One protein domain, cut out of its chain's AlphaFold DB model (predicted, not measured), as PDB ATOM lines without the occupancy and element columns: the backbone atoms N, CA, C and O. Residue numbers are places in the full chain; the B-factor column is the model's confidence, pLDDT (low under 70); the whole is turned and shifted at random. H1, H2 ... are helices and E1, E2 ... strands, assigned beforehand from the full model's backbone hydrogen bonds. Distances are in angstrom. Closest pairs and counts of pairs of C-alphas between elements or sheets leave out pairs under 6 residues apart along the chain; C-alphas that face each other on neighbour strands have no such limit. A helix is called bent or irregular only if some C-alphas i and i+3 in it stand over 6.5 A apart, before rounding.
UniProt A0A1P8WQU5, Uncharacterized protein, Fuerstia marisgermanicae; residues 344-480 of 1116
ATOM      1  N   GLU A 344     194.274 231.913 244.959       89.88
ATOM      2  CA  GLU A 344     195.580 232.498 245.280       89.88
ATOM      3  C   GLU A 344     196.410 231.567 246.161       89.88
ATOM      4  O   GLU A 344     197.582 231.327 245.877       89.88
ATOM      5  N   SER A 345     195.788 230.955 247.177       87.12
ATOM      6  CA  SER A 345     196.461 229.984 248.051       87.12
ATOM      7  C   SER A 345     197.011 228.799 247.251       87.12
ATOM      8  O   SER A 345     198.132 228.341 247.482       87.12
ATOM      9  N   LEU A 346     196.252 228.335 246.254       86.44
ATOM     10  CA  LEU A 346     196.686 227.266 245.361       86.44
ATOM     11  C   LEU A 346     197.831 227.716 244.443       86.44
ATOM     12  O   LEU A 346     198.818 226.992 244.300       86.44
ATOM     13  N   ALA A 347     197.734 228.906 243.848       86.12
ATOM     14  CA  ALA A 347     198.770 229.451 242.976       86.12
ATOM     15  C   ALA A 347     200.096 229.677 243.724       86.12
ATOM     16  O   ALA A 347     201.153 229.261 243.243       86.12
ATOM     17  N   ALA A 348     200.039 230.271 244.921       83.38
ATOM     18  CA  ALA A 348     201.195 230.508 245.783       83.38
ATOM     19  C   ALA A 348     201.884 229.200 246.204       83.38
ATOM     20  O   ALA A 348     203.110 229.142 246.309       83.38
ATOM     21  N   TRP A 349     201.108 228.132 246.394       78.06
ATOM     22  CA  TRP A 349     201.636 226.813 246.730       78.06
ATOM     23  C   TRP A 349     202.254 226.076 245.532       78.06
ATOM     24  O   TRP A 349     203.266 225.388 245.689       78.06
ATOM     25  N   LEU A 350     201.667 226.201 244.336       79.19
ATOM     26  CA  LEU A 350     202.135 225.510 243.128       79.19
ATOM     27  C   LEU A 350     203.402 226.136 242.533       79.19
ATOM     28  O   LEU A 350     204.312 225.400 242.150       79.19
ATOM     29  N   ARG A 351     203.493 227.471 242.465       79.31
ATOM     30  CA  ARG A 351     204.573 228.172 241.737       79.31
ATOM     31  C   ARG A 351     205.989 227.759 242.153       79.31
ATOM     32  O   ARG A 351     206.745 227.367 241.264       79.31
ATOM     33  N   PRO A 352     206.365 227.771 243.449       72.50
ATOM     34  CA  PRO A 352     207.727 227.416 243.846       72.50
ATOM     35  C   PRO A 352     208.085 225.970 243.487       72.50
ATOM     36  O   PRO A 352     209.242 225.669 243.222       72.50
ATOM     37  N   ARG A 353     207.092 225.073 243.455       72.19
ATOM     38  CA  ARG A 353     207.296 223.654 243.144       72.19
ATOM     39  C   ARG A 353     207.465 223.404 241.659       72.19
ATOM     40  O   ARG A 353     208.337 222.631 241.297       72.19
ATOM     41  N   LEU A 354     206.658 224.056 240.823       73.31
ATOM     42  CA  LEU A 354     206.805 223.965 239.370       73.31
ATOM     43  C   LEU A 354     208.153 224.541 238.925       73.31
ATOM     44  O   LEU A 354     208.859 223.904 238.152       73.31
ATOM     45  N   THR A 355     208.545 225.674 239.511       73.62
ATOM     46  CA  THR A 355     209.825 226.337 239.222       73.62
ATOM     47  C   THR A 355     211.027 225.487 239.641       73.62
ATOM     48  O   THR A 355     211.983 225.347 238.891       73.62
ATOM     49  N   ALA A 356     210.984 224.889 240.839       66.38
ATOM     50  CA  ALA A 356     212.074 224.048 241.339       66.38
ATOM     51  C   ALA A 356     212.214 222.712 240.589       66.38
ATOM     52  O   ALA A 356     213.272 222.090 240.646       66.38
ATOM     53  N   LEU A 357     211.137 222.250 239.954       63.56
ATOM     54  CA  LEU A 357     211.061 220.944 239.312       63.56
ATOM     55  C   LEU A 357     211.380 220.993 237.816       63.56
ATOM     56  O   LEU A 357     212.028 220.081 237.310       63.56
ATOM     57  N   ILE A 358     210.871 222.011 237.123       70.69
ATOM     58  CA  ILE A 358     210.988 222.151 235.673       70.69
ATOM     59  C   ILE A 358     211.945 223.312 235.394       70.69
ATOM     60  O   ILE A 358     213.128 223.077 235.163       70.69
ATOM     61  N   ASP A 359     211.439 224.543 235.458       74.44
ATOM     62  CA  ASP A 359     212.151 225.822 235.357       74.44
ATOM     63  C   ASP A 359     211.130 226.983 235.404       74.44
ATOM     64  O   ASP A 359     209.928 226.774 235.605       74.44
ATOM     65  N   ASP A 360     211.606 228.219 235.218       75.56
ATOM     66  CA  ASP A 360     210.767 229.420 235.126       75.56
ATOM     67  C   ASP A 360     209.854 229.436 233.873       75.56
ATOM     68  O   ASP A 360     208.785 230.056 233.903       75.56
ATOM     69  N   ASP A 361     210.216 228.731 232.788       82.25
ATOM     70  CA  ASP A 361     209.433 228.685 231.538       82.25
ATOM     71  C   ASP A 361     208.105 227.937 231.732       82.25
ATOM     72  O   ASP A 361     207.086 228.271 231.115       82.25
ATOM     73  N   ALA A 362     208.082 226.958 232.640       85.12
ATOM     74  CA  ALA A 362     206.903 226.150 232.934       85.12
ATOM     75  C   ALA A 362     205.680 226.979 233.350       85.12
ATOM     76  O   ALA A 362     204.556 226.673 232.947       85.12
ATOM     77  N   VAL A 363     205.873 228.048 234.131       86.50
ATOM     78  CA  VAL A 363     204.754 228.874 234.611       86.50
ATOM     79  C   VAL A 363     204.226 229.797 233.505       86.50
ATOM     80  O   VAL A 363     203.019 230.038 233.447       86.50
ATOM     81  N   GLN A 364     205.088 230.250 232.587       88.25
ATOM     82  CA  GLN A 364     204.682 231.053 231.424       88.25
ATOM     83  C   GLN A 364     203.877 230.225 230.414       88.25
ATOM     84  O   GLN A 364     202.820 230.662 229.951       88.25
ATOM     85  N   ILE A 365     204.327 229.000 230.125       92.06
ATOM     86  CA  ILE A 365     203.597 228.042 229.281       92.06
ATOM     87  C   ILE A 365     202.247 227.690 229.917       92.06
ATOM     88  O   ILE A 365     201.215 227.720 229.245       92.06
ATOM     89  N   LEU A 366     202.225 227.439 231.231       91.75
ATOM     90  CA  LEU A 366     200.985 227.175 231.961       91.75
ATOM     91  C   LEU A 366     200.016 228.367 231.894       91.75
ATOM     92  O   LEU A 366     198.813 228.167 231.739       91.75
ATOM     93  N   ALA A 367     200.511 229.607 231.957       92.44
ATOM     94  CA  ALA A 367     199.676 230.795 231.786       92.44
ATOM     95  C   ALA A 367     199.086 230.911 230.369       92.44
ATOM     96  O   ALA A 367     197.923 231.291 230.230       92.44
ATOM     97  N   CYS A 368     199.833 230.524 229.329       94.44
ATOM     98  CA  CYS A 368     199.306 230.461 227.963       94.44
ATOM     99  C   CYS A 368     198.208 229.402 227.815       94.44
ATOM    100  O   CYS A 368     197.188 229.668 227.195       94.44
ATOM    101  N   PHE A 369     198.344 228.224 228.426       94.62
ATOM    102  CA  PHE A 369     197.245 227.250 228.431       94.62
ATOM    103  C   PHE A 369     196.038 227.734 229.248       94.62
ATOM    104  O   PHE A 369     194.895 227.428 228.913       94.62
ATOM    105  N   ALA A 370     196.272 228.511 230.310       95.06
ATOM    106  CA  ALA A 370     195.211 229.030 231.165       95.06
ATOM    107  C   ALA A 370     194.282 230.014 230.443       95.06
ATOM    108  O   ALA A 370     193.093 230.043 230.764       95.06
ATOM    109  N   VAL A 371     194.793 230.799 229.482       95.62
ATOM    110  CA  VAL A 371     193.978 231.809 228.791       95.62
ATOM    111  C   VAL A 371     192.891 231.184 227.916       95.62
ATOM    112  O   VAL A 371     191.823 231.765 227.800       95.62
ATOM    113  N   GLY A 372     193.087 229.971 227.387       93.12
ATOM    114  CA  GLY A 372     192.062 229.252 226.611       93.12
ATOM    115  C   GLY A 372     190.901 228.688 227.434       93.12
ATOM    116  O   GLY A 372     190.036 228.003 226.887       93.12
ATOM    117  N   GLY A 373     190.869 228.935 228.746       91.88
ATOM    118  CA  GLY A 373     189.751 228.558 229.600       91.88
ATOM    119  C   GLY A 373     189.520 227.048 229.647       91.88
ATOM    120  O   GLY A 373     190.436 226.277 229.924       91.88
ATOM    121  N   GLN A 374     188.269 226.622 229.462       88.94
ATOM    122  CA  GLN A 374     187.898 225.200 229.453       88.94
ATOM    123  C   GLN A 374     188.136 224.542 228.090       88.94
ATOM    124  O   GLN A 374     188.344 223.335 228.042       88.94
ATOM    125  N   CYS A 375     188.132 225.324 227.008       90.50
ATOM    126  CA  CYS A 375     188.420 224.831 225.662       90.50
ATOM    127  C   CYS A 375     189.918 224.567 225.444       90.50
ATOM    128  O   CYS A 375     190.279 223.827 224.536       90.50
ATOM    129  N   GLY A 376     190.781 225.136 226.291       90.38
ATOM    130  CA  GLY A 376     192.228 224.966 226.216       90.38
ATOM    131  C   GLY A 376     192.871 225.699 225.038       90.38
ATOM    132  O   GLY A 376     192.228 226.462 224.316       90.38
ATOM    133  N   VAL A 377     194.177 225.487 224.873       94.00
ATOM    134  CA  VAL A 377     195.007 226.072 223.810       94.00
ATOM    135  C   VAL A 377     195.923 224.997 223.227       94.00
ATOM    136  O   VAL A 377     196.383 224.118 223.955       94.00
ATOM    137  N   THR A 378     196.193 225.054 221.923       93.19
ATOM    138  CA  THR A 378     197.118 224.123 221.263       93.19
ATOM    139  C   THR A 378     198.572 224.402 221.645       93.19
ATOM    140  O   THR A 378     198.983 225.556 221.796       93.19
ATOM    141  N   MET A 379     199.377 223.346 221.786       89.44
ATOM    142  CA  MET A 379     200.813 223.472 222.073       89.44
ATOM    143  C   MET A 379     201.548 224.262 220.982       89.44
ATOM    144  O   MET A 379     202.486 224.995 221.288       89.44
ATOM    145  N   GLU A 380     201.104 224.158 219.727       92.56
ATOM    146  CA  GLU A 380     201.639 224.899 218.584       92.56
ATOM    147  C   GLU A 380     201.425 226.407 218.731       92.56
ATOM    148  O   GLU A 380     202.360 227.174 218.516       92.56
ATOM    149  N   LEU A 381     200.230 226.835 219.156       94.38
ATOM    150  CA  LEU A 381     199.936 228.254 219.356       94.38
ATOM    151  C   LEU A 381     200.747 228.824 220.524       94.38
ATOM    152  O   LEU A 381     201.279 229.929 220.435       94.38
ATOM    153  N   VAL A 382     200.904 228.060 221.609       94.12
ATOM    154  CA  VAL A 382     201.766 228.466 222.731       94.12
ATOM    155  C   VAL A 382     203.229 228.581 222.296       94.12
ATOM    156  O   VAL A 382     203.900 229.552 222.647       94.12
ATOM    157  N   ALA A 383     203.719 227.623 221.505       93.75
ATOM    158  CA  ALA A 383     205.069 227.636 220.951       93.75
ATOM    159  C   ALA A 383     205.309 228.856 220.044       93.75
ATOM    160  O   ALA A 383     206.329 229.527 220.189       93.75
ATOM    161  N   GLU A 384     204.354 229.177 219.165       94.44
ATOM    162  CA  GLU A 384     204.398 230.356 218.295       94.44
ATOM    163  C   GLU A 384     204.462 231.657 219.105       94.44
ATOM    164  O   GLU A 384     205.351 232.477 218.881       94.44
ATOM    165  N   VAL A 385     203.556 231.833 220.072       93.19
ATOM    166  CA  VAL A 385     203.444 233.079 220.846       93.19
ATOM    167  C   VAL A 385     204.657 233.318 221.743       93.19
ATOM    168  O   VAL A 385     205.117 234.453 221.860       93.19
ATOM    169  N   LEU A 386     205.184 232.266 222.377       91.50
ATOM    170  CA  LEU A 386     206.349 232.372 223.260       91.50
ATOM    171  C   LEU A 386     207.688 232.294 222.509       91.50
ATOM    172  O   LEU A 386     208.735 232.557 223.097       91.50
ATOM    173  N   GLY A 387     207.681 231.937 221.221       91.12
ATOM    174  CA  GLY A 387     208.900 231.735 220.435       91.12
ATOM    175  C   GLY A 387     209.697 230.489 220.841       91.12
ATOM    176  O   GLY A 387     210.907 230.428 220.607       91.12
ATOM    177  N   TYR A 388     209.043 229.493 221.448       93.19
ATOM    178  CA  TYR A 388     209.673 228.234 221.846       93.19
ATOM    179  C   TYR A 388     209.535 227.156 220.762       93.19
ATOM    180  O   TYR A 388     208.535 227.110 220.049       93.19
ATOM    181  N   PRO A 389     210.494 226.219 220.637       92.31
ATOM    182  CA  PRO A 389     210.298 225.029 219.816       92.31
ATOM    183  C   PRO A 389     209.124 224.192 220.343       92.31
ATOM    184  O   PRO A 389     209.058 223.927 221.544       92.31
ATOM    185  N   VAL A 390     208.252 223.688 219.460       88.19
ATOM    186  CA  VAL A 390     207.080 222.881 219.869       88.19
ATOM    187  C   VAL A 390     207.491 221.685 220.739       88.19
ATOM    188  O   VAL A 390     206.854 221.408 221.746       88.19
ATOM    189  N   GLY A 391     208.622 221.034 220.434       77.31
ATOM    190  CA  GLY A 391     209.150 219.931 221.249       77.31
ATOM    191  C   GLY A 391     209.489 220.320 222.696       77.31
ATOM    192  O   GLY A 391     209.337 219.498 223.596       77.31
ATOM    193  N   ARG A 392     209.885 221.579 222.947       87.19
ATOM    194  CA  ARG A 392     210.107 222.097 224.307       87.19
ATOM    195  C   ARG A 392     208.783 222.280 225.045       87.19
ATOM    196  O   ARG A 392     208.678 221.868 226.196       87.19
ATOM    197  N   VAL A 393     207.775 222.839 224.373       87.69
ATOM    198  CA  VAL A 393     206.423 223.002 224.933       87.69
ATOM    199  C   VAL A 393     205.791 221.642 225.233       87.69
ATOM    200  O   VAL A 393     205.249 221.469 226.318       87.69
ATOM    201  N   MET A 394     205.932 220.654 224.340       80.62
ATOM    202  CA  MET A 394     205.472 219.278 224.576       80.62
ATOM    203  C   MET A 394     206.153 218.642 225.791       80.62
ATOM    204  O   MET A 394     205.483 218.015 226.606       80.62
ATOM    205  N   GLN A 395     207.474 218.803 225.931       80.31
ATOM    206  CA  GLN A 395     208.213 218.268 227.076       80.31
ATOM    207  C   GLN A 395     207.687 218.858 228.392       80.31
ATOM    208  O   GLN A 395     207.314 218.114 229.293       80.31
ATOM    209  N   ILE A 396     207.582 220.187 228.463       84.81
ATOM    210  CA  ILE A 396     207.084 220.885 229.653       84.81
ATOM    211  C   ILE A 396     205.616 220.535 229.921       84.81
ATOM    212  O   ILE A 396     205.239 220.324 231.070       84.81
ATOM    213  N   ALA A 397     204.777 220.431 228.887       80.62
ATOM    214  CA  ALA A 397     203.390 220.010 229.041       80.62
ATOM    215  C   ALA A 397     203.304 218.587 229.615       80.62
ATOM    216  O   ALA A 397     202.563 218.366 230.567       80.62
ATOM    217  N   ASN A 398     204.105 217.637 229.133       73.94
ATOM    218  CA  ASN A 398     204.147 216.289 229.706       73.94
ATOM    219  C   ASN A 398     204.534 216.315 231.195       73.94
ATOM    220  O   ASN A 398     203.873 215.670 232.011       73.94
ATOM    221  N   ASP A 399     205.521 217.126 231.572       75.12
ATOM    222  CA  ASP A 399     205.937 217.283 232.970       75.12
ATOM    223  C   ASP A 399     204.842 217.944 233.837       75.12
ATOM    224  O   ASP A 399     204.588 217.530 234.971       75.12
ATOM    225  N   LEU A 400     204.110 218.924 233.296       79.62
ATOM    226  CA  LEU A 400     202.952 219.553 233.946       79.62
ATOM    227  C   LEU A 400     201.750 218.599 234.066       79.62
ATOM    228  O   LEU A 400     201.010 218.653 235.053       79.62
ATOM    229  N   SER A 401     201.560 217.705 233.092       71.81
ATOM    230  CA  SER A 401     200.530 216.657 233.113       71.81
ATOM    231  C   SER A 401     200.799 215.672 234.251       71.81
ATOM    232  O   SER A 401     199.910 215.360 235.047       71.81
ATOM    233  N   LEU A 402     202.071 215.299 234.440       64.25
ATOM    234  CA  LEU A 402     202.530 214.570 235.625       64.25
ATOM    235  C   LEU A 402     202.350 215.390 236.921       64.25
ATOM    236  O   LEU A 402     202.129 214.852 237.995       64.25
ATOM    237  N   GLY A 403     202.356 216.716 236.867       64.50
ATOM    238  CA  GLY A 403     201.986 217.555 238.015       64.50
ATOM    239  C   GLY A 403     200.486 217.545 238.364       64.50
ATOM    240  O   GLY A 403     200.100 218.056 239.423       64.50
ATOM    241  N   GLY A 404     199.630 217.007 237.486       71.44
ATOM    242  CA  GLY A 404     198.171 217.081 237.598       71.44
ATOM    243  C   GLY A 404     197.640 218.515 237.538       71.44
ATOM    244  O   GLY A 404     196.659 218.832 238.219       71.44
ATOM    245  N   VAL A 405     198.340 219.407 236.826       80.50
ATOM    246  CA  VAL A 405     197.981 220.833 236.687       80.50
ATOM    247  C   VAL A 405     197.487 221.204 235.286       80.50
ATOM    248  O   VAL A 405     197.039 222.326 235.053       80.50
ATOM    249  N   ILE A 406     197.529 220.255 234.355       84.81
ATOM    250  CA  ILE A 406     196.939 220.382 233.027       84.81
ATOM    251  C   ILE A 406     196.151 219.123 232.670       84.81
ATOM    252  O   ILE A 406     196.374 218.055 233.240       84.81
ATOM    253  N   TYR A 407     195.238 219.268 231.720       79.19
ATOM    254  CA  TYR A 407     194.433 218.209 231.139       79.19
ATOM    255  C   TYR A 407     194.552 218.280 229.614       79.19
ATOM    256  O   TYR A 407     194.386 219.357 229.035       79.19
ATOM    257  N   ASP A 408     194.860 217.147 228.983       76.94
ATOM    258  CA  ASP A 408     194.929 217.016 227.526       76.94
ATOM    259  C   ASP A 408     193.521 216.748 226.975       76.94
ATOM    260  O   ASP A 408     192.871 215.770 227.340       76.94
ATOM    261  N   LEU A 409     193.041 217.651 226.123       78.06
ATOM    262  CA  LEU A 409     191.736 217.576 225.463       78.06
ATOM    263  C   LEU A 409     191.812 216.847 224.108       78.06
ATOM    264  O   LEU A 409     190.795 216.703 223.429       78.06
ATOM    265  N   GLY A 410     192.997 216.374 223.714       66.38
ATOM    266  CA  GLY A 410     193.274 215.751 222.427       66.38
ATOM    267  C   GLY A 410     193.758 216.750 221.372       66.38
ATOM    268  O   GLY A 410     193.629 217.967 221.509       66.38
ATOM    269  N   ASN A 411     194.343 216.227 220.286       75.69
ATOM    270  CA  ASN A 411     194.895 217.012 219.168       75.69
ATOM    271  C   ASN A 411     195.917 218.087 219.597       75.69
ATOM    272  O   ASN A 411     195.960 219.164 219.008       75.69
ATOM    273  N   GLY A 412     196.697 217.826 220.652       75.50
ATOM    274  CA  GLY A 412     197.674 218.784 221.184       75.50
ATOM    275  C   GLY A 412     197.050 219.973 221.924       75.50
ATOM    276  O   GLY A 412     197.741 220.959 222.174       75.50
ATOM    277  N   THR A 413     195.758 219.912 222.268       87.44
ATOM    278  CA  THR A 413     195.045 220.978 222.985       87.44
ATOM    279  C   THR A 413     195.074 220.726 224.484       87.44
ATOM    280  O   THR A 413     194.674 219.666 224.954       87.44
ATOM    281  N   VAL A 414     195.500 221.725 225.251       87.44
ATOM    282  CA  VAL A 414     195.717 221.603 226.692       87.44
ATOM    283  C   VAL A 414     194.923 222.660 227.450       87.44
ATOM    284  O   VAL A 414     194.940 223.837 227.098       87.44
ATOM    285  N   SER A 415     194.272 222.252 228.540       92.06
ATOM    286  CA  SER A 415     193.592 223.141 229.489       92.06
ATOM    287  C   SER A 415     194.204 223.019 230.884       92.06
ATOM    288  O   SER A 415     194.605 221.941 231.315       92.06
ATOM    289  N   VAL A 416     194.255 224.125 231.627       91.69
ATOM    290  CA  VAL A 416     194.799 224.148 232.994       91.69
ATOM    291  C   VAL A 416     193.762 223.688 234.012       91.69
ATOM    292  O   VAL A 416     192.592 224.075 233.945       91.69
ATOM    293  N   VAL A 417     194.202 222.911 234.997       87.88
ATOM    294  CA  VAL A 417     193.392 222.454 236.129       87.88
ATOM    295  C   VAL A 417     194.154 222.622 237.451       87.88
ATOM    296  O   VAL A 417     195.373 222.477 237.477       87.88
ATOM    297  N   PRO A 418     193.482 222.922 238.575       88.31
ATOM    298  CA  PRO A 418     192.056 223.223 238.726       88.31
ATOM    299  C   PRO A 418     191.642 224.553 238.085       88.31
ATOM    300  O   PRO A 418     192.463 225.450 237.887       88.31
ATOM    301  N   ARG A 419     190.341 224.715 237.799       89.75
ATOM    302  CA  ARG A 419     189.783 225.926 237.160       89.75
ATOM    303  C   ARG A 419     190.146 227.221 237.900       89.75
ATOM    304  O   ARG A 419     190.361 228.238 237.247       89.75
ATOM    305  N   SER A 420     190.246 227.187 239.231       89.88
ATOM    306  CA  SER A 420     190.593 228.352 240.066       89.88
ATOM    307  C   SER A 420     191.985 228.926 239.784       89.88
ATOM    308  O   SER A 420     192.224 230.100 240.058       89.88
ATOM    309  N   LEU A 421     192.894 228.128 239.211       90.25
ATOM    310  CA  LEU A 421     194.258 228.550 238.903       90.25
ATOM    311  C   LEU A 421     194.321 229.463 237.669       90.25
ATOM    312  O   LEU A 421     195.178 230.345 237.600       90.25
ATOM    313  N   ARG A 422     193.402 229.287 236.707       92.44
ATOM    314  CA  ARG A 422     193.450 229.984 235.410       92.44
ATOM    315  C   ARG A 422     193.420 231.508 235.553       92.44
ATOM    316  O   ARG A 422     194.334 232.149 235.038       92.44
ATOM    317  N   PRO A 423     192.459 232.104 236.288       93.50
ATOM    318  CA  PRO A 423     192.347 233.558 236.381       93.50
ATOM    319  C   PRO A 423     193.576 234.209 237.016       93.50
ATOM    320  O   PRO A 423     193.976 235.295 236.614       93.50
ATOM    321  N   ILE A 424     194.204 233.526 237.980       92.94
ATOM    322  CA  ILE A 424     195.404 234.013 238.668       92.94
ATOM    323  C   ILE A 424     196.612 234.023 237.725       92.94
ATOM    324  O   ILE A 424     197.371 234.991 237.697       92.94
ATOM    325  N   LEU A 425     196.784 232.970 236.918       92.06
ATOM    326  CA  LEU A 425     197.853 232.911 235.918       92.06
ATOM    327  C   LEU A 425     197.641 233.933 234.798       92.06
ATOM    328  O   LEU A 425     198.578 234.637 234.427       92.06
ATOM    329  N   VAL A 426     196.410 234.057 234.298       94.69
ATOM    330  CA  VAL A 426     196.075 235.030 233.253       94.69
ATOM    331  C   VAL A 426     196.315 236.453 233.756       94.69
ATOM    332  O   VAL A 426     197.013 237.224 233.097       94.69
ATOM    333  N   ARG A 427     195.831 236.791 234.959       93.62
ATOM    334  CA  ARG A 427     196.102 238.084 235.600       93.62
ATOM    335  C   ARG A 427     197.598 238.381 235.639       93.62
ATOM    336  O   ARG A 427     198.026 239.454 235.212       93.62
ATOM    337  N   ASP A 428     198.382 237.442 236.152       90.38
ATOM    338  CA  ASP A 428     199.784 237.699 236.453       90.38
ATOM    339  C   ASP A 428     200.643 237.839 235.197       90.38
ATOM    340  O   ASP A 428     201.474 238.741 235.144       90.38
ATOM    341  N   TYR A 429     200.410 237.026 234.166       90.38
ATOM    342  CA  TYR A 429     201.281 236.984 232.986       90.38
ATOM    343  C   TYR A 429     200.800 237.832 231.804       90.38
ATOM    344  O   TYR A 429     201.628 238.301 231.025       90.38
ATOM    345  N   PHE A 430     199.497 238.099 231.687       91.69
ATOM    346  CA  PHE A 430     198.967 238.955 230.617       91.69
ATOM    347  C   PHE A 430     198.812 240.413 231.058       91.69
ATOM    348  O   PHE A 430     198.984 241.319 230.246       91.69
ATOM    349  N   PHE A 431     198.536 240.674 232.344       90.50
ATOM    350  CA  PHE A 431     198.156 242.019 232.800       90.50
ATOM    351  C   PHE A 431     199.078 242.617 233.872       90.50
ATOM    352  O   PHE A 431     199.249 243.842 233.908       90.50
ATOM    353  N   SER A 432     199.723 241.801 234.709       83.12
ATOM    354  CA  SER A 432     200.576 242.293 235.808       83.12
ATOM    355  C   SER A 432     202.085 242.166 235.557       83.12
ATOM    356  O   SER A 432     202.854 242.903 236.172       83.12
ATOM    357  N   SER A 433     202.519 241.285 234.651       74.81
ATOM    358  CA  SER A 433     203.934 241.064 234.322       74.81
ATOM    359  C   SER A 433     204.544 242.252 233.554       74.81
ATOM    360  O   SER A 433     203.859 242.852 232.722       74.81
ATOM    361  N   PRO A 434     205.832 242.589 233.771       67.88
ATOM    362  CA  PRO A 434     206.582 243.515 232.915       67.88
ATOM    363  C   PRO A 434     206.769 242.998 231.478       67.88
ATOM    364  O   PRO A 434     206.836 243.794 230.545       67.88
ATOM    365  N   ALA A 435     206.834 241.675 231.302       70.75
ATOM    366  CA  ALA A 435     206.892 240.992 230.012       70.75
ATOM    367  C   ALA A 435     205.523 240.353 229.738       70.75
ATOM    368  O   ALA A 435     205.312 239.170 230.008       70.75
ATOM    369  N   ARG A 436     204.558 241.174 229.309       81.38
ATOM    370  CA  ARG A 436     203.180 240.728 229.062       81.38
ATOM    371  C   ARG A 436     203.113 239.854 227.821       81.38
ATOM    372  O   ARG A 436     203.619 240.237 226.768       81.38
ATOM    373  N   ILE A 437     202.439 238.720 227.951       87.38
ATOM    374  CA  ILE A 437     202.130 237.845 226.821       87.38
ATOM    375  C   ILE A 437     201.029 238.520 225.974       87.38
ATOM    376  O   ILE A 437     200.053 239.008 226.551       87.38
ATOM    377  N   PRO A 438     201.163 238.590 224.634       88.38
ATOM    378  CA  PRO A 438     200.161 239.227 223.780       88.38
ATOM    379  C   PRO A 438     198.860 238.412 223.762       88.38
ATOM    380  O   PRO A 438     198.870 237.211 223.491       88.38
ATOM    381  N   LEU A 439     197.731 239.065 224.043       90.94
ATOM    382  CA  LEU A 439     196.412 238.421 224.113       90.94
ATOM    383  C   LEU A 439     195.809 238.193 222.716       90.94
ATOM    384  O   LEU A 439     195.049 237.250 222.504       90.94
ATOM    385  N   GLU A 440     196.153 239.049 221.756       90.81
ATOM    386  CA  GLU A 440     195.536 239.133 220.431       90.81
ATOM    387  C   GLU A 440     195.699 237.837 219.628       90.81
ATOM    388  O   GLU A 440     194.763 237.400 218.959       90.81
ATOM    389  N   SER A 441     196.858 237.180 219.729       90.81
ATOM    390  CA  SER A 441     197.101 235.900 219.056       90.81
ATOM    391  C   SER A 441     196.160 234.808 219.564       90.81
ATOM    392  O   SER A 441     195.635 234.034 218.766       90.81
ATOM    393  N   PHE A 442     195.869 234.785 220.867       93.75
ATOM    394  CA  PHE A 442     194.945 233.806 221.438       93.75
ATOM    395  C   PHE A 442     193.496 234.096 221.056       93.75
ATOM    396  O   PHE A 442     192.763 233.154 220.779       93.75
ATOM    397  N   LEU A 443     193.085 235.364 220.982       91.94
ATOM    398  CA  LEU A 443     191.733 235.725 220.539       91.94
ATOM    399  C   LEU A 443     191.461 235.286 219.093       91.94
ATOM    400  O   LEU A 443     190.360 234.834 218.793       91.94
ATOM    401  N   ASN A 444     192.464 235.391 218.219       90.44
ATOM    402  CA  ASN A 444     192.308 235.121 216.788       90.44
ATOM    403  C   ASN A 444     192.514 233.649 216.404       90.44
ATOM    404  O   ASN A 444     191.943 233.202 215.412       90.44
ATOM    405  N   GLN A 445     193.364 232.919 217.134       89.94
ATOM    406  CA  GLN A 445     193.820 231.582 216.726       89.94
ATOM    407  C   GLN A 445     193.369 230.451 217.666       89.94
ATOM    408  O   GLN A 445     193.506 229.280 217.313       89.94
ATOM    409  N   SER A 446     192.836 230.760 218.856       88.06
ATOM    410  CA  SER A 446     192.311 229.718 219.752       88.06
ATOM    411  C   SER A 446     191.003 229.132 219.224       88.06
ATOM    412  O   SER A 446     190.250 229.788 218.510       88.06
ATOM    413  N   GLN A 447     190.680 227.910 219.655       85.69
ATOM    414  CA  GLN A 447     189.443 227.220 219.265       85.69
ATOM    415  C   GLN A 447     188.165 227.976 219.668       85.69
ATOM    416  O   GLN A 447     187.134 227.825 219.019       85.69
ATOM    417  N   SER A 448     188.219 228.773 220.742       92.25
ATOM    418  CA  SER A 448     187.086 229.559 221.232       92.25
ATOM    419  C   SER A 448     187.534 230.917 221.764       92.25
ATOM    420  O   SER A 448     188.093 231.018 222.860       92.25
ATOM    421  N   ALA A 449     187.228 231.978 221.012       93.50
ATOM    422  CA  ALA A 449     187.418 233.355 221.465       93.50
ATOM    423  C   ALA A 449     186.575 233.664 222.719       93.50
ATOM    424  O   ALA A 449     187.041 234.363 223.617       93.50
ATOM    425  N   ALA A 450     185.381 233.069 222.839       94.56
ATOM    426  CA  ALA A 450     184.533 233.183 224.025       94.56
ATOM    427  C   ALA A 450     185.224 232.655 225.291       94.56
ATOM    428  O   ALA A 450     185.238 233.335 226.316       94.56
ATOM    429  N   SER A 451     185.881 231.491 225.219       93.94
ATOM    430  CA  SER A 451     186.603 230.934 226.375       93.94
ATOM    431  C   SER A 451     187.809 231.790 226.782       93.94
ATOM    432  O   SER A 451     188.102 231.934 227.974       93.94
ATOM    433  N   VAL A 452     188.466 232.421 225.802       95.56
ATOM    434  CA  VAL A 452     189.537 233.396 226.043       95.56
ATOM    435  C   VAL A 452     189.007 234.622 226.783       95.56
ATOM    436  O   VAL A 452     189.529 234.971 227.843       95.56
ATOM    437  N   VAL A 453     187.929 235.238 226.289       96.06
ATOM    438  CA  VAL A 453     187.330 236.418 226.930       96.06
ATOM    439  C   VAL A 453     186.804 236.095 228.331       96.06
ATOM    440  O   VAL A 453     187.042 236.867 229.254       96.06
ATOM    441  N   GLN A 454     186.198 234.927 228.551       95.50
ATOM    442  CA  GLN A 454     185.780 234.487 229.890       95.50
ATOM    443  C   GLN A 454     186.953 234.364 230.871       95.50
ATOM    444  O   GLN A 454     186.822 234.740 232.038       95.50
ATOM    445  N   SER A 455     188.111 233.879 230.414       95.00
ATOM    446  CA  SER A 455     189.325 233.821 231.239       95.00
ATOM    447  C   SER A 455     189.853 235.215 231.582       95.00
ATOM    448  O   SER A 455     190.333 235.429 232.696       95.00
ATOM    449  N   VAL A 456     189.717 236.176 230.662       95.38
ATOM    450  CA  VAL A 456     190.063 237.588 230.892       95.38
ATOM    451  C   VAL A 456     189.103 238.247 231.884       95.38
ATOM    452  O   VAL A 456     189.579 238.891 232.816       95.38
ATOM    453  N   ILE A 457     187.786 238.042 231.751       95.31
ATOM    454  CA  ILE A 457     186.782 238.512 232.726       95.31
ATOM    455  C   ILE A 457     187.128 237.969 234.112       95.31
ATOM    456  O   ILE A 457     187.254 238.724 235.072       95.31
ATOM    457  N   ALA A 458     187.359 236.659 234.218       92.81
ATOM    458  CA  ALA A 458     187.700 236.047 235.493       92.81
ATOM    459  C   ALA A 458     189.011 236.604 236.076       92.81
ATOM    460  O   ALA A 458     189.124 236.725 237.293       92.81
ATOM    461  N   ALA A 459     190.006 236.933 235.242       93.75
ATOM    462  CA  ALA A 459     191.255 237.551 235.684       93.75
ATOM    463  C   ALA A 459     191.051 238.991 236.188       93.75
ATOM    464  O   ALA A 459     191.665 239.382 237.184       93.75
ATOM    465  N   GLU A 460     190.173 239.763 235.543       93.44
ATOM    466  CA  GLU A 460     189.763 241.104 235.985       93.44
ATOM    467  C   GLU A 460     189.133 241.052 237.378       93.44
ATOM    468  O   GLU A 460     189.618 241.748 238.271       93.44
ATOM    469  N   CYS A 461     188.232 240.093 237.634       89.88
ATOM    470  CA  CYS A 461     187.646 239.871 238.964       89.88
ATOM    471  C   CYS A 461     188.685 239.560 240.057       89.88
ATOM    472  O   CYS A 461     188.362 239.528 241.244       89.88
ATOM    473  N   ARG A 462     189.932 239.261 239.673       89.31
ATOM    474  CA  ARG A 462     191.063 238.979 240.570       89.31
ATOM    475  C   ARG A 462     192.102 240.093 240.585       89.31
ATOM    476  O   ARG A 462     193.199 239.885 241.100       89.31
ATOM    477  N   GLY A 463     191.775 241.259 240.035       89.31
ATOM    478  CA  GLY A 463     192.616 242.451 240.042       89.31
ATOM    479  C   GLY A 463     193.495 242.626 238.802       89.31
ATOM    480  O   GLY A 463     194.493 243.347 238.876       89.31
ATOM    481  N   ALA A 464     193.182 241.981 237.670       90.88
ATOM    482  CA  ALA A 464     193.869 242.282 236.412       90.88
ATOM    483  C   ALA A 464     193.602 243.728 235.979       90.88
ATOM    484  O   ALA A 464     192.466 244.191 235.951       90.88
ATOM    485  N   LYS A 465     194.665 244.452 235.614       87.50
ATOM    486  CA  LYS A 465     194.569 245.856 235.192       87.50
ATOM    487  C   LYS A 465     194.181 245.948 233.717       87.50
ATOM    488  O   LYS A 465     195.055 246.065 232.858       87.50
ATOM    489  N   LEU A 466     192.879 245.922 233.442       86.31
ATOM    490  CA  LEU A 466     192.286 246.162 232.126       86.31
ATOM    491  C   LEU A 466     191.302 247.338 232.216       86.31
ATOM    492  O   LEU A 466     190.596 247.486 233.206       86.31
ATOM    493  N   SER A 467     191.259 248.206 231.203       87.19
ATOM    494  CA  SER A 467     190.259 249.282 231.172       87.19
ATOM    495  C   SER A 467     188.868 248.708 230.901       87.19
ATOM    496  O   SER A 467     188.730 247.933 229.952       87.19
ATOM    497  N   ALA A 468     187.847 249.170 231.631       84.94
ATOM    498  CA  ALA A 468     186.453 248.738 231.462       84.94
ATOM    499  C   ALA A 468     185.987 248.773 229.993       84.94
ATOM    500  O   ALA A 468     185.470 247.782 229.486       84.94
ATOM    501  N   ASN A 469     186.297 249.853 229.261       88.62
ATOM    502  CA  ASN A 469     185.950 249.986 227.838       88.62
ATOM    503  C   ASN A 469     186.537 248.870 226.965       88.62
ATOM    504  O   ASN A 469     185.893 248.416 226.026       88.62
ATOM    505  N   LYS A 470     187.760 248.419 227.270       90.25
ATOM    506  CA  LYS A 470     188.422 247.373 226.484       90.25
ATOM    507  C   LYS A 470     187.812 246.002 226.748       90.25
ATOM    508  O   LYS A 470     187.688 245.213 225.819       90.25
ATOM    509  N   LEU A 471     187.426 245.719 227.993       93.44
ATOM    510  CA  LEU A 471     186.734 244.475 228.324       93.44
ATOM    511  C   LEU A 471     185.344 244.436 227.683       93.44
ATOM    512  O   LEU A 471     185.003 243.442 227.050       93.44
ATOM    513  N   ALA A 472     184.594 245.537 227.770       93.06
ATOM    514  CA  ALA A 472     183.297 245.675 227.120       93.06
ATOM    515  C   ALA A 472     183.382 245.454 225.598       93.06
ATOM    516  O   ALA A 472     182.585 244.700 225.050       93.06
ATOM    517  N   GLU A 473     184.384 246.037 224.924       93.88
ATOM    518  CA  GLU A 473     184.636 245.825 223.489       93.88
ATOM    519  C   GLU A 473     184.884 244.342 223.164       93.88
ATOM    520  O   GLU A 473     184.324 243.817 222.204       93.88
ATOM    521  N   LEU A 474     185.689 243.641 223.973       94.44
ATOM    522  CA  LEU A 474     185.960 242.212 223.782       94.44
ATOM    523  C   LEU A 474     184.695 241.360 223.939       94.44
ATOM    524  O   LEU A 474     184.452 240.473 223.123       94.44
ATOM    525  N   VAL A 475     183.881 241.645 224.959       95.50
ATOM    526  CA  VAL A 475     182.612 240.939 225.197       95.50
ATOM    527  C   VAL A 475     181.631 241.180 224.049       95.50
ATOM    528  O   VAL A 475     181.067 240.221 223.527       95.50
ATOM    529  N   GLN A 476     181.498 242.428 223.592       94.50
ATOM    530  CA  GLN A 476     180.659 242.782 222.442       94.50
ATOM    531  C   GLN A 476     181.145 242.164 221.129       94.50
ATOM    532  O   GLN A 476     180.331 241.834 220.278       94.50
ATOM    533  N   THR A 477     182.459 242.014 220.949       93.12
ATOM    534  CA  THR A 477     183.032 241.434 219.724       93.12
ATOM    535  C   THR A 477     182.744 239.939 219.617       93.12
ATOM    536  O   THR A 477     182.484 239.440 218.526       93.12
ATOM    537  N   VAL A 478     182.817 239.216 220.739       94.06
ATOM    538  CA  VAL A 478     182.505 237.780 220.777       94.06
ATOM    539  C   VAL A 478     181.000 237.539 220.674       94.06
ATOM    540  O   VAL A 478     180.587 236.600 220.002       94.06
ATOM    541  N   ASP A 479     180.214 238.366 221.364       92.69
ATOM    542  CA  ASP A 479     178.754 238.307 221.431       92.69
ATOM    543  C   ASP A 479     178.164 236.911 221.719       92.69
ATOM    544  O   ASP A 479     177.259 236.421 221.044       92.69
ATOM    545  N   ASP A 480     178.695 236.250 222.744       93.69
ATOM    546  CA  ASP A 480     178.242 234.931 223.184       93.69
ATOM    547  C   ASP A 480     177.525 235.009 224.539       93.69
ATOM    548  O   ASP A 480     177.987 235.673 225.471       93.69
TER     549      ASP A 480
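AT A GLANCE: This is residues 344 to 480 of the 1116 residues of an uncharacterized protein of Fuerstia marisgermanicae (UniProt A0A1P8WQU5). The core is one short helix, H2, with H3, H4, H5 and H7 set crosswise round it and H1 folded back on it across one corner. The small strand hairpin E1 and E2 packs beside H2, with E2 the nearer strand, while H8 covers H7 at one end of the longest axis. The printed part has 137 residues with eight named helices and two named strands, in the order H1 H2 H3 H4 E1 E2 H5 H6 H7 H8; the sheet, E1 - E2, is antiparallel and the class is mostly helix. The whole is compact, with a radius of gyration of the C-alphas of 13.8 A and spans of 40 by 32 by 25 A.

HOW THE PARTS SIT: Begin at H1, residues 344 to 357, which forms a helical hairpin with H2, residues 361 to 371; look at the closest C-alphas, those of Leu 354 and Ala 362, 6.8 A apart, at a steep tilt of 39 degrees. H1 touches H2 with residues 351 to 355 alone. H2 is the hub, touching five other helices. H3, residues 379 to 386, touches H2 at the closest C-alphas of Cys 368 and Val 382, 6.1 A apart. H4, residues 390 to 402, is about perpendicular to H2 at 84 degrees and touches it, the closest C-alphas being Ala 362 and Ile 396, 6.2 A apart. Next come E1, residues 406 to 410, and E2, residues 413 to 416, a hairpin; find N 407 and O 415, 2.8 A apart, and N 415 and O 407, 2.9 A apart, both within hydrogen-bond range. The closest C-alphas of H2 and E2 are those of Ala 370 and Val 416, 5.2 A apart. Residues 377 to 378 make a short antiparallel pairing with residues 413 to 414 of E2. H5, residues 421 to 432, touches H2, about perpendicular at 76 degrees, with the C-alphas of Ala 370 and Arg 422 closest at 4.7 A. H6, residues 440 to 445, only just touches H3, with 3 pairs of C-alphas within 8 A, the closest being Val 385 and Ser 441, 7.2 A apart. H7, residues 449 to 460, touches H6 only at the corner by their link, where the C-alphas of Leu 443 and Ala 449 are closest at 5.0 A. H7 also touches H5, with residues 455 to 460 alone, the C-alphas of Pro 423 and Ala 459 closest at 4.2 A. H8, residues 468 to 478, forms a helical hairpin with H7 at a shallow tilt of 21 degrees, the C-alphas of Ala 450 and Val 478 closest at 6.0 A; H8 is apart from H2 and H5, among others. Every O i to N i+4 pair is within hydrogen-bond range in H2, H3, H4, H6, H7 and H8, against 8 of 10 in H1 and 7 of 8 in H5.

IN THESE COORDINATES: Find C-alpha 344 at (195.580, 232.498, 245.280); from there H1 runs 20.2 A to C-alpha 357. H1 is irregular, but only just: C-alphas 349 and 352 are 6.8 A apart. H2 runs 16.0 A, H4 18.4 A, H5 15.4 A, H7 16.6 A and H8 15.8 A. E1 begins at C-alpha 406, (196.939, 220.382, 233.027), and H8 ends at C-alpha 478, (182.505, 237.780, 220.777).

THE WHOLE: The C-alphas of Ala 356 and Asp 479 are the two farthest apart, at 41.4 A. The printed part has no cut, and no link is long. The mean pLDDT of the printed part is 86.9; look for values under 70 at residues 356 to 357, 402 to 403, 410 and 434.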